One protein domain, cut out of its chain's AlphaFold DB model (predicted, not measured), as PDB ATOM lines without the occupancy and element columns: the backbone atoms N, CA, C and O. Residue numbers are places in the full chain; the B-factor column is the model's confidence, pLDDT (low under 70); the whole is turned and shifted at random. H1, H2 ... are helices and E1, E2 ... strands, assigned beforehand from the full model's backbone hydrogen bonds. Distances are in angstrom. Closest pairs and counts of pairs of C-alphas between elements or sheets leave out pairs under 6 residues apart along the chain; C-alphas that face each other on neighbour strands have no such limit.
ATOM      1  N   ALA A  12     251.633 169.475 166.451       90.31
ATOM      2  CA  ALA A  12     250.520 168.552 166.506       90.31
ATOM      3  C   ALA A  12     250.696 167.468 165.436       90.31
ATOM      4  O   ALA A  12     251.145 167.743 164.320       90.31
ATOM      5  N   MET A  13     250.328 166.245 165.801       92.00
ATOM      6  CA  MET A  13     250.312 165.081 164.927       92.00
ATOM      7  C   MET A  13     248.880 164.551 164.887       92.00
ATOM      8  O   MET A  13     248.305 164.265 165.937       92.00
ATOM      9  N   GLU A  14     248.314 164.434 163.695       91.50
ATOM     10  CA  GLU A  14     246.933 164.005 163.478       91.50
ATOM     11  C   GLU A  14     246.909 162.861 162.461       91.50
ATOM     12  O   GLU A  14     247.497 162.969 161.385       91.50
ATOM     13  N   GLU A  15     246.255 161.749 162.800       91.12
ATOM     14  CA  GLU A  15     245.985 160.687 161.830       91.12
ATOM     15  C   GLU A  15     244.862 161.142 160.898       91.12
ATOM     16  O   GLU A  15     243.753 161.426 161.343       91.12
ATOM     17  N   VAL A  16     245.158 161.201 159.602       88.62
ATOM     18  CA  VAL A  16     244.191 161.579 158.565       88.62
ATOM     19  C   VAL A  16     243.420 160.354 158.078       88.62
ATOM     20  O   VAL A  16     242.219 160.412 157.824       88.62
ATOM     21  N   SER A  17     244.123 159.235 157.901       83.69
ATOM     22  CA  SER A  17     243.537 157.979 157.440       83.69
ATOM     23  C   SER A  17     244.442 156.807 157.786       83.69
ATOM     24  O   SER A  17     245.660 156.924 157.652       83.69
ATOM     25  N   SER A  18     243.859 155.652 158.073       86.88
ATOM     26  CA  SER A  18     244.567 154.379 158.180       86.88
ATOM     27  C   SER A  18     243.846 153.288 157.390       86.88
ATOM     28  O   SER A  18     242.619 153.270 157.285       86.88
ATOM     29  N   ASN A  19     244.625 152.391 156.796       83.06
ATOM     30  CA  ASN A  19     244.186 151.112 156.250       83.06
ATOM     31  C   ASN A  19     245.209 150.024 156.639       83.06
ATOM     32  O   ASN A  19     246.179 150.317 157.339       83.06
ATOM     33  N   ASP A  20     244.988 148.783 156.202       76.50
ATOM     34  CA  ASP A  20     245.814 147.634 156.601       76.50
ATOM     35  C   ASP A  20     247.302 147.765 156.200       76.50
ATOM     36  O   ASP A  20     248.163 147.210 156.883       76.50
ATOM     37  N   ASP A  21     247.616 148.538 155.152       75.00
ATOM     38  CA  ASP A  21     248.965 148.664 154.579       75.00
ATOM     39  C   ASP A  21     249.598 150.059 154.764       75.00
ATOM     40  O   ASP A  21     250.813 150.224 154.617       75.00
ATOM     41  N   GLN A  22     248.803 151.089 155.074       75.06
ATOM     42  CA  GLN A  22     249.245 152.481 155.097       75.06
ATOM     43  C   GLN A  22     248.505 153.324 156.141       75.06
ATOM     44  O   GLN A  22     247.284 153.275 156.271       75.06
ATOM     45  N   VAL A  23     249.257 154.201 156.813       81.81
ATOM     46  CA  VAL A  23     248.721 155.277 157.652       81.81
ATOM     47  C   VAL A  23     249.209 156.619 157.115       81.81
ATOM     48  O   VAL A  23     250.397 156.797 156.844       81.81
ATOM     49  N   THR A  24     248.288 157.569 156.981       82.12
ATOM     50  CA  THR A  24     248.575 158.960 156.633       82.12
ATOM     51  C   THR A  24     248.501 159.804 157.892       82.12
ATOM     52  O   THR A  24     247.459 159.870 158.546       82.12
ATOM     53  N   ILE A  25     249.604 160.477 158.209       88.06
ATOM     54  CA  ILE A  25     249.742 161.330 159.387       88.06
ATOM     55  C   ILE A  25     250.083 162.745 158.924       88.06
ATOM     56  O   ILE A  25     251.005 162.941 158.131       88.06
ATOM     57  N   ALA A  26     249.351 163.730 159.430       88.88
ATOM     58  CA  ALA A  26     249.622 165.142 159.229       88.88
ATOM     59  C   ALA A  26     250.394 165.712 160.424       88.88
ATOM     60  O   ALA A  26     250.046 165.468 161.581       88.88
ATOM     61  N   PHE A  27     251.418 166.513 160.131       90.50
ATOM     62  CA  PHE A  27     252.167 167.277 161.123       90.50
ATOM     63  C   PHE A  27     251.885 168.760 160.928       90.50
ATOM     64  O   PHE A  27     252.001 169.282 159.819       90.50
ATOM     65  N   ARG A  28     251.542 169.455 162.011       91.31
ATOM     66  CA  ARG A  28     251.226 170.881 161.975       91.31
ATOM     67  C   ARG A  28     251.854 171.591 163.157       91.31
ATOM     68  O   ARG A  28     251.705 171.164 164.292       91.31
ATOM     69  N   VAL A  29     252.480 172.733 162.906       92.12
ATOM     70  CA  VAL A  29     252.789 173.679 163.981       92.12
ATOM     71  C   VAL A  29     251.481 174.316 164.442       92.12
ATOM     72  O   VAL A  29     250.832 175.026 163.669       92.12
ATOM     73  N   ASP A  30     251.076 174.052 165.683       85.56
ATOM     74  CA  ASP A  30     249.835 174.567 166.268       85.56
ATOM     75  C   ASP A  30     249.999 176.031 166.703       85.56
ATOM     76  O   ASP A  30     249.998 176.394 167.879       85.56
ATOM     77  N   ARG A  31     250.244 176.890 165.712       85.25
ATOM     78  CA  ARG A  31     250.373 178.334 165.875       85.25
ATOM     79  C   ARG A  31     249.801 179.034 164.653       85.25
ATOM     80  O   ARG A  31     250.217 178.785 163.524       85.25
ATOM     81  N   VAL A  32     248.855 179.942 164.876       86.75
ATOM     82  CA  VAL A  32     248.354 180.831 163.822       86.75
ATOM     83  C   VAL A  32     249.302 182.022 163.699       86.75
ATOM     84  O   VAL A  32     249.567 182.712 164.681       86.75
ATOM     85  N   LEU A  33     249.820 182.252 162.492       89.31
ATOM     86  CA  LEU A  33     250.731 183.355 162.190       89.31
ATOM     87  C   LEU A  33     249.944 184.542 161.624       89.31
ATOM     88  O   LEU A  33     249.489 184.511 160.479       89.31
ATOM     89  N   ASP A  34     249.795 185.597 162.423       88.69
ATOM     90  CA  ASP A  34     249.210 186.862 161.974       88.69
ATOM     91  C   ASP A  34     250.225 187.625 161.114       88.69
ATOM     92  O   ASP A  34     251.344 187.903 161.546       88.69
ATOM     93  N   ARG A  35     249.832 187.963 159.881       89.88
ATOM     94  CA  ARG A  35     250.664 188.691 158.908       89.88
ATOM     95  C   ARG A  35     250.908 190.149 159.288       89.88
ATOM     96  O   ARG A  35     251.780 190.786 158.710       89.88
ATOM     97  N   THR A  36     250.117 190.690 160.211       91.94
ATOM     98  CA  THR A  36     250.199 192.087 160.654       91.94
ATOM     99  C   THR A  36     250.967 192.253 161.964       91.94
ATOM    100  O   THR A  36     251.282 193.378 162.352       91.94
ATOM    101  N   ALA A  37     251.304 191.150 162.638       90.88
ATOM    102  CA  ALA A  37     252.000 191.181 163.914       90.88
ATOM    103  C   ALA A  37     253.467 191.617 163.765       90.88
ATOM    104  O   ALA A  37     254.195 191.170 162.874       90.88
ATOM    105  N   ALA A  38     253.931 192.449 164.702       84.25
ATOM    106  CA  ALA A  38     255.349 192.763 164.836       84.25
ATOM    107  C   ALA A  38     256.110 191.485 165.234       84.25
ATOM    108  O   ALA A  38     255.931 190.980 166.339       84.25
ATOM    109  N   GLY A  39     256.930 190.955 164.322       87.19
ATOM    110  CA  GLY A  39     257.647 189.685 164.502       87.19
ATOM    111  C   GLY A  39     257.181 188.538 163.600       87.19
ATOM    112  O   GLY A  39     257.769 187.461 163.677       87.19
ATOM    113  N   HIS A  40     256.199 188.773 162.714       89.69
ATOM    114  CA  HIS A  40     255.680 187.774 161.769       89.69
ATOM    115  C   HIS A  40     256.780 186.958 161.075       89.69
ATOM    116  O   HIS A  40     256.753 185.731 161.122       89.69
ATOM    117  N   ASP A  41     257.765 187.628 160.474       91.06
ATOM    118  CA  ASP A  41     258.818 186.961 159.700       91.06
ATOM    119  C   ASP A  41     259.691 186.047 160.568       91.06
ATOM    120  O   ASP A  41     260.072 184.959 160.137       91.06
ATOM    121  N   ALA A  42     259.986 186.463 161.802       89.62
ATOM    122  CA  ALA A  42     260.779 185.670 162.735       89.62
ATOM    123  C   ALA A  42     260.006 184.430 163.206       89.62
ATOM    124  O   ALA A  42     260.561 183.332 163.230       89.62
ATOM    125  N   ASP A  43     258.721 184.592 163.526       89.50
ATOM    126  CA  ASP A  43     257.849 183.489 163.934       89.50
ATOM    127  C   ASP A  43     257.594 182.500 162.787       89.50
ATOM    128  O   ASP A  43     257.610 181.286 162.997       89.50
ATOM    129  N   LEU A  44     257.397 183.008 161.565       91.38
ATOM    130  CA  LEU A  44     257.254 182.193 160.364       91.38
ATOM    131  C   LEU A  44     258.529 181.396 160.092       91.38
ATOM    132  O   LEU A  44     258.460 180.181 159.924       91.38
ATOM    133  N   LEU A  45     259.690 182.058 160.085       91.69
ATOM    134  CA  LEU A  45     260.973 181.391 159.875       91.69
ATOM    135  C   LEU A  45     261.204 180.299 160.922       91.69
ATOM    136  O   LEU A  45     261.592 179.188 160.570       91.69
ATOM    137  N   PHE A  46     260.912 180.588 162.190       91.25
ATOM    138  CA  PHE A  46     261.040 179.610 163.263       91.25
ATOM    139  C   PHE A  46     260.134 178.390 163.038       91.25
ATOM    140  O   PHE A  46     260.606 177.257 163.124       91.25
ATOM    141  N   ALA A  47     258.855 178.601 162.698       91.31
ATOM    142  CA  ALA A  47     257.910 177.516 162.427       91.31
ATOM    143  C   ALA A  47     258.337 176.653 161.226       91.31
ATOM    144  O   ALA A  47     258.256 175.424 161.289       91.31
ATOM    145  N   LEU A  48     258.842 177.283 160.160       90.62
ATOM    146  CA  LEU A  48     259.388 176.585 158.997       90.62
ATOM    147  C   LEU A  48     260.611 175.746 159.379       90.62
ATOM    148  O   LEU A  48     260.662 174.567 159.046       90.62
ATOM    149  N   CYS A  49     261.570 176.309 160.117       92.12
ATOM    150  CA  CYS A  49     262.738 175.563 160.584       92.12
ATOM    151  C   CYS A  49     262.341 174.371 161.464       92.12
ATOM    152  O   CYS A  49     262.901 173.290 161.309       92.12
ATOM    153  N   LEU A  50     261.352 174.543 162.344       91.19
ATOM    154  CA  LEU A  50     260.889 173.484 163.235       91.19
ATOM    155  C   LEU A  50     260.317 172.289 162.451       91.19
ATOM    156  O   LEU A  50     260.683 171.148 162.727       91.19
ATOM    157  N   LEU A  51     259.468 172.536 161.448       90.81
ATOM    158  CA  LEU A  51     258.945 171.475 160.577       90.81
ATOM    159  C   LEU A  51     260.027 170.887 159.667       90.81
ATOM    160  O   LEU A  51     260.091 169.671 159.504       90.81
ATOM    161  N   GLN A  52     260.912 171.718 159.117       88.00
ATOM    162  CA  GLN A  52     262.003 171.248 158.267       88.00
ATOM    163  C   GLN A  52     262.940 170.294 159.019       88.00
ATOM    164  O   GLN A  52     263.362 169.298 158.438       88.00
ATOM    165  N   GLU A  53     263.242 170.574 160.288       89.94
ATOM    166  CA  GLU A  53     264.123 169.744 161.117       89.94
ATOM    167  C   GLU A  53     263.437 168.445 161.565       89.94
ATOM    168  O   GLU A  53     264.030 167.372 161.488       89.94
ATOM    169  N   ASN A  54     262.182 168.521 162.021       89.38
ATOM    170  CA  ASN A  54     261.495 167.363 162.605       89.38
ATOM    171  C   ASN A  54     260.817 166.462 161.560       89.38
ATOM    172  O   ASN A  54     260.685 165.262 161.785       89.38
ATOM    173  N   VAL A  55     260.360 167.031 160.442       87.44
ATOM    174  CA  VAL A  55     259.538 166.340 159.429       87.44
ATOM    175  C   VAL A  55     260.235 166.291 158.065       87.44
ATOM    176  O   VAL A  55     259.963 165.403 157.261       87.44
ATOM    177  N   GLY A  56     261.151 167.219 157.772       78.50
ATOM    178  CA  GLY A  56     261.878 167.255 156.497       78.50
ATOM    179  C   GLY A  56     261.134 167.947 155.348       78.50
ATOM    180  O   GLY A  56     261.702 168.091 154.262       78.50
ATOM    181  N   ALA A  57     259.901 168.403 155.575       77.31
ATOM    182  CA  ALA A  57     259.073 169.117 154.606       77.31
ATOM    183  C   ALA A  57     258.304 170.258 155.282       77.31
ATOM    184  O   ALA A  57     257.972 170.183 156.465       77.31
ATOM    185  N   VAL A  58     258.016 171.313 154.518       83.56
ATOM    186  CA  VAL A  58     257.353 172.523 155.014       83.56
ATOM    187  C   VAL A  58     256.320 173.033 154.018       83.56
ATOM    188  O   VAL A  58     256.553 173.001 152.809       83.56
ATOM    189  N   ASP A  59     255.201 173.535 154.535       84.94
ATOM    190  CA  ASP A  59     254.204 174.289 153.775       84.94
ATOM    191  C   ASP A  59     253.475 175.281 154.700       84.94
ATOM    192  O   ASP A  59     253.519 175.151 155.927       84.94
ATOM    193  N   VAL A  60     252.817 176.284 154.120       88.25
ATOM    194  CA  VAL A  60     252.055 177.310 154.842       88.25
ATOM    195  C   VAL A  60     250.649 177.395 154.262       88.25
ATOM    196  O   VAL A  60     250.461 177.749 153.099       88.25
ATOM    197  N   VAL A  61     249.649 177.136 155.101       87.69
ATOM    198  CA  VAL A  61     248.229 177.160 154.722       87.69
ATOM    199  C   VAL A  61     247.462 178.252 155.460       87.69
ATOM    200  O   VAL A  61     247.926 178.802 156.462       87.69
ATOM    201  N   ALA A  62     246.270 178.590 154.964       88.00
ATOM    202  CA  ALA A  62     245.367 179.469 155.693       88.00
ATOM    203  C   ALA A  62     244.925 178.795 157.002       88.00
ATOM    204  O   ALA A  62     244.696 177.589 157.040       88.00
ATOM    205  N   CYS A  63     244.746 179.571 158.075       87.56
ATOM    206  CA  CYS A  63     244.317 179.023 159.369       87.56
ATOM    207  C   CYS A  63     242.920 178.381 159.336       87.56
ATOM    208  O   CYS A  63     242.582 177.616 160.234       87.56
ATOM    209  N   THR A  64     242.127 178.690 158.307       89.69
ATOM    210  CA  THR A  64     240.798 178.129 158.053       89.69
ATOM    211  C   THR A  64     240.827 176.792 157.315       89.69
ATOM    212  O   THR A  64     239.793 176.138 157.246       89.69
ATOM    213  N   THR A  65     241.966 176.394 156.738       86.56
ATOM    214  CA  THR A  65     242.110 175.112 156.037       86.56
ATOM    215  C   THR A  65     242.138 173.981 157.064       86.56
ATOM    216  O   THR A  65     242.985 173.981 157.961       86.56
ATOM    217  N   SER A  66     241.214 173.023 156.955       88.38
ATOM    218  CA  SER A  66     241.208 171.844 157.833       88.38
ATOM    219  C   SER A  66     242.293 170.838 157.435       88.38
ATOM    220  O   SER A  66     242.750 170.831 156.289       88.38
ATOM    221  N   THR A  67     242.686 169.957 158.361       86.06
ATOM    222  CA  THR A  67     243.658 168.885 158.088       86.06
ATOM    223  C   THR A  67     243.194 167.991 156.938       86.06
ATOM    224  O   THR A  67     243.962 167.733 156.017       86.06
ATOM    225  N   ASP A  68     241.914 167.619 156.915       83.62
ATOM    226  CA  ASP A  68     241.302 166.847 155.829       83.62
ATOM    227  C   ASP A  68     241.338 167.560 154.471       83.62
ATOM    228  O   ASP A  68     241.561 166.939 153.430       83.62
ATOM    229  N   GLU A  69     241.062 168.867 154.450       82.81
ATOM    230  CA  GLU A  69     241.112 169.666 153.224       82.81
ATOM    231  C   GLU A  69     242.539 169.745 152.686       82.81
ATOM    232  O   GLU A  69     242.763 169.500 151.499       82.81
ATOM    233  N   TRP A  70     243.505 170.016 153.566       82.94
ATOM    234  CA  TRP A  70     244.919 170.012 153.217       82.94
ATOM    235  C   TRP A  70     245.374 168.636 152.727       82.94
ATOM    236  O   TRP A  70     246.007 168.541 151.678       82.94
ATOM    237  N   ALA A  71     244.994 167.561 153.417       79.06
ATOM    238  CA  ALA A  71     245.369 166.208 153.036       79.06
ATOM    239  C   ALA A  71     244.792 165.810 151.673       79.06
ATOM    240  O   ALA A  71     245.503 165.232 150.857       79.06
ATOM    241  N   ARG A  72     243.545 166.191 151.359       74.81
ATOM    242  CA  ARG A  72     242.980 166.023 150.005       74.81
ATOM    243  C   ARG A  72     243.717 166.853 148.955       74.81
ATOM    244  O   ARG A  72     243.925 166.386 147.839       74.81
ATOM    245  N   ALA A  73     244.131 168.071 149.296       69.81
ATOM    246  CA  ALA A  73     244.945 168.902 148.409       69.81
ATOM    247  C   ALA A  73     246.365 168.339 148.209       69.81
ATOM    248  O   ALA A  73     246.994 168.615 147.188       69.81
ATOM    249  N   MET A  74     246.853 167.540 149.159       68.19
ATOM    250  CA  MET A  74     248.107 166.788 149.081       68.19
ATOM    251  C   MET A  74     247.934 165.376 148.516       68.19
ATOM    252  O   MET A  74     248.940 164.733 148.219       68.19
ATOM    253  N   ALA A  75     246.695 164.912 148.323       67.25
ATOM    254  CA  ALA A  75     246.420 163.581 147.811       67.25
ATOM    255  C   ALA A  75     247.143 163.369 146.480       67.25
ATOM    256  O   ALA A  75     247.186 164.235 145.597       67.25
TER     257      ALA A  75
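What this domain is: This is residues 12 to 75 of the 208 residues of an uncharacterized protein of Streptomyces curacoi (UniProt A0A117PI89). An elongated, loosely built shape: the hairpin E1 and E2 makes one end, the longer helix H1 the other, its residues 47 to 54 near E2, and the short helix H2 packs on the hairpin. The printed part has 64 residues, in the order E1, E2, H1, H2, class mixed; the two strands are antiparallel. It is only just loose, close to compact, with a radius of gyration of the C-alphas of 13.3 A and spans of 47 by 25 by 16 A.

How they stand to each other: E1, residues 12 to 18, and E2, residues 23 to 29, form an antiparallel hairpin at 160 degrees; N 14 and O 26 are 2.9 A apart, within hydrogen-bond range. The closest C-alphas of E2 and H1, residues 40 to 54, are those of Val 29 and Ala 47, 6.6 A. For E1 and H2, residues 67 to 74, they are Val 16 and Asp 68, 6.6 A. H1 is apart from E1 and H2. In both helices every O i to N i+4 pair is within hydrogen-bond range.

Where its parts are: E1 begins at C-alpha 12 (250.520, 168.552, 166.506); E2 is 19.9 A long, H1 21.2 A. H2 ends at C-alpha 74 (248.107, 166.788, 149.081).

The domain as a whole: The C-alphas of Asp 20 and Ala 38 are farthest apart, 46.9 A. The printed part has no cut; H1 to H2 is a long link. Residues 73 to 75 have pLDDT under 70.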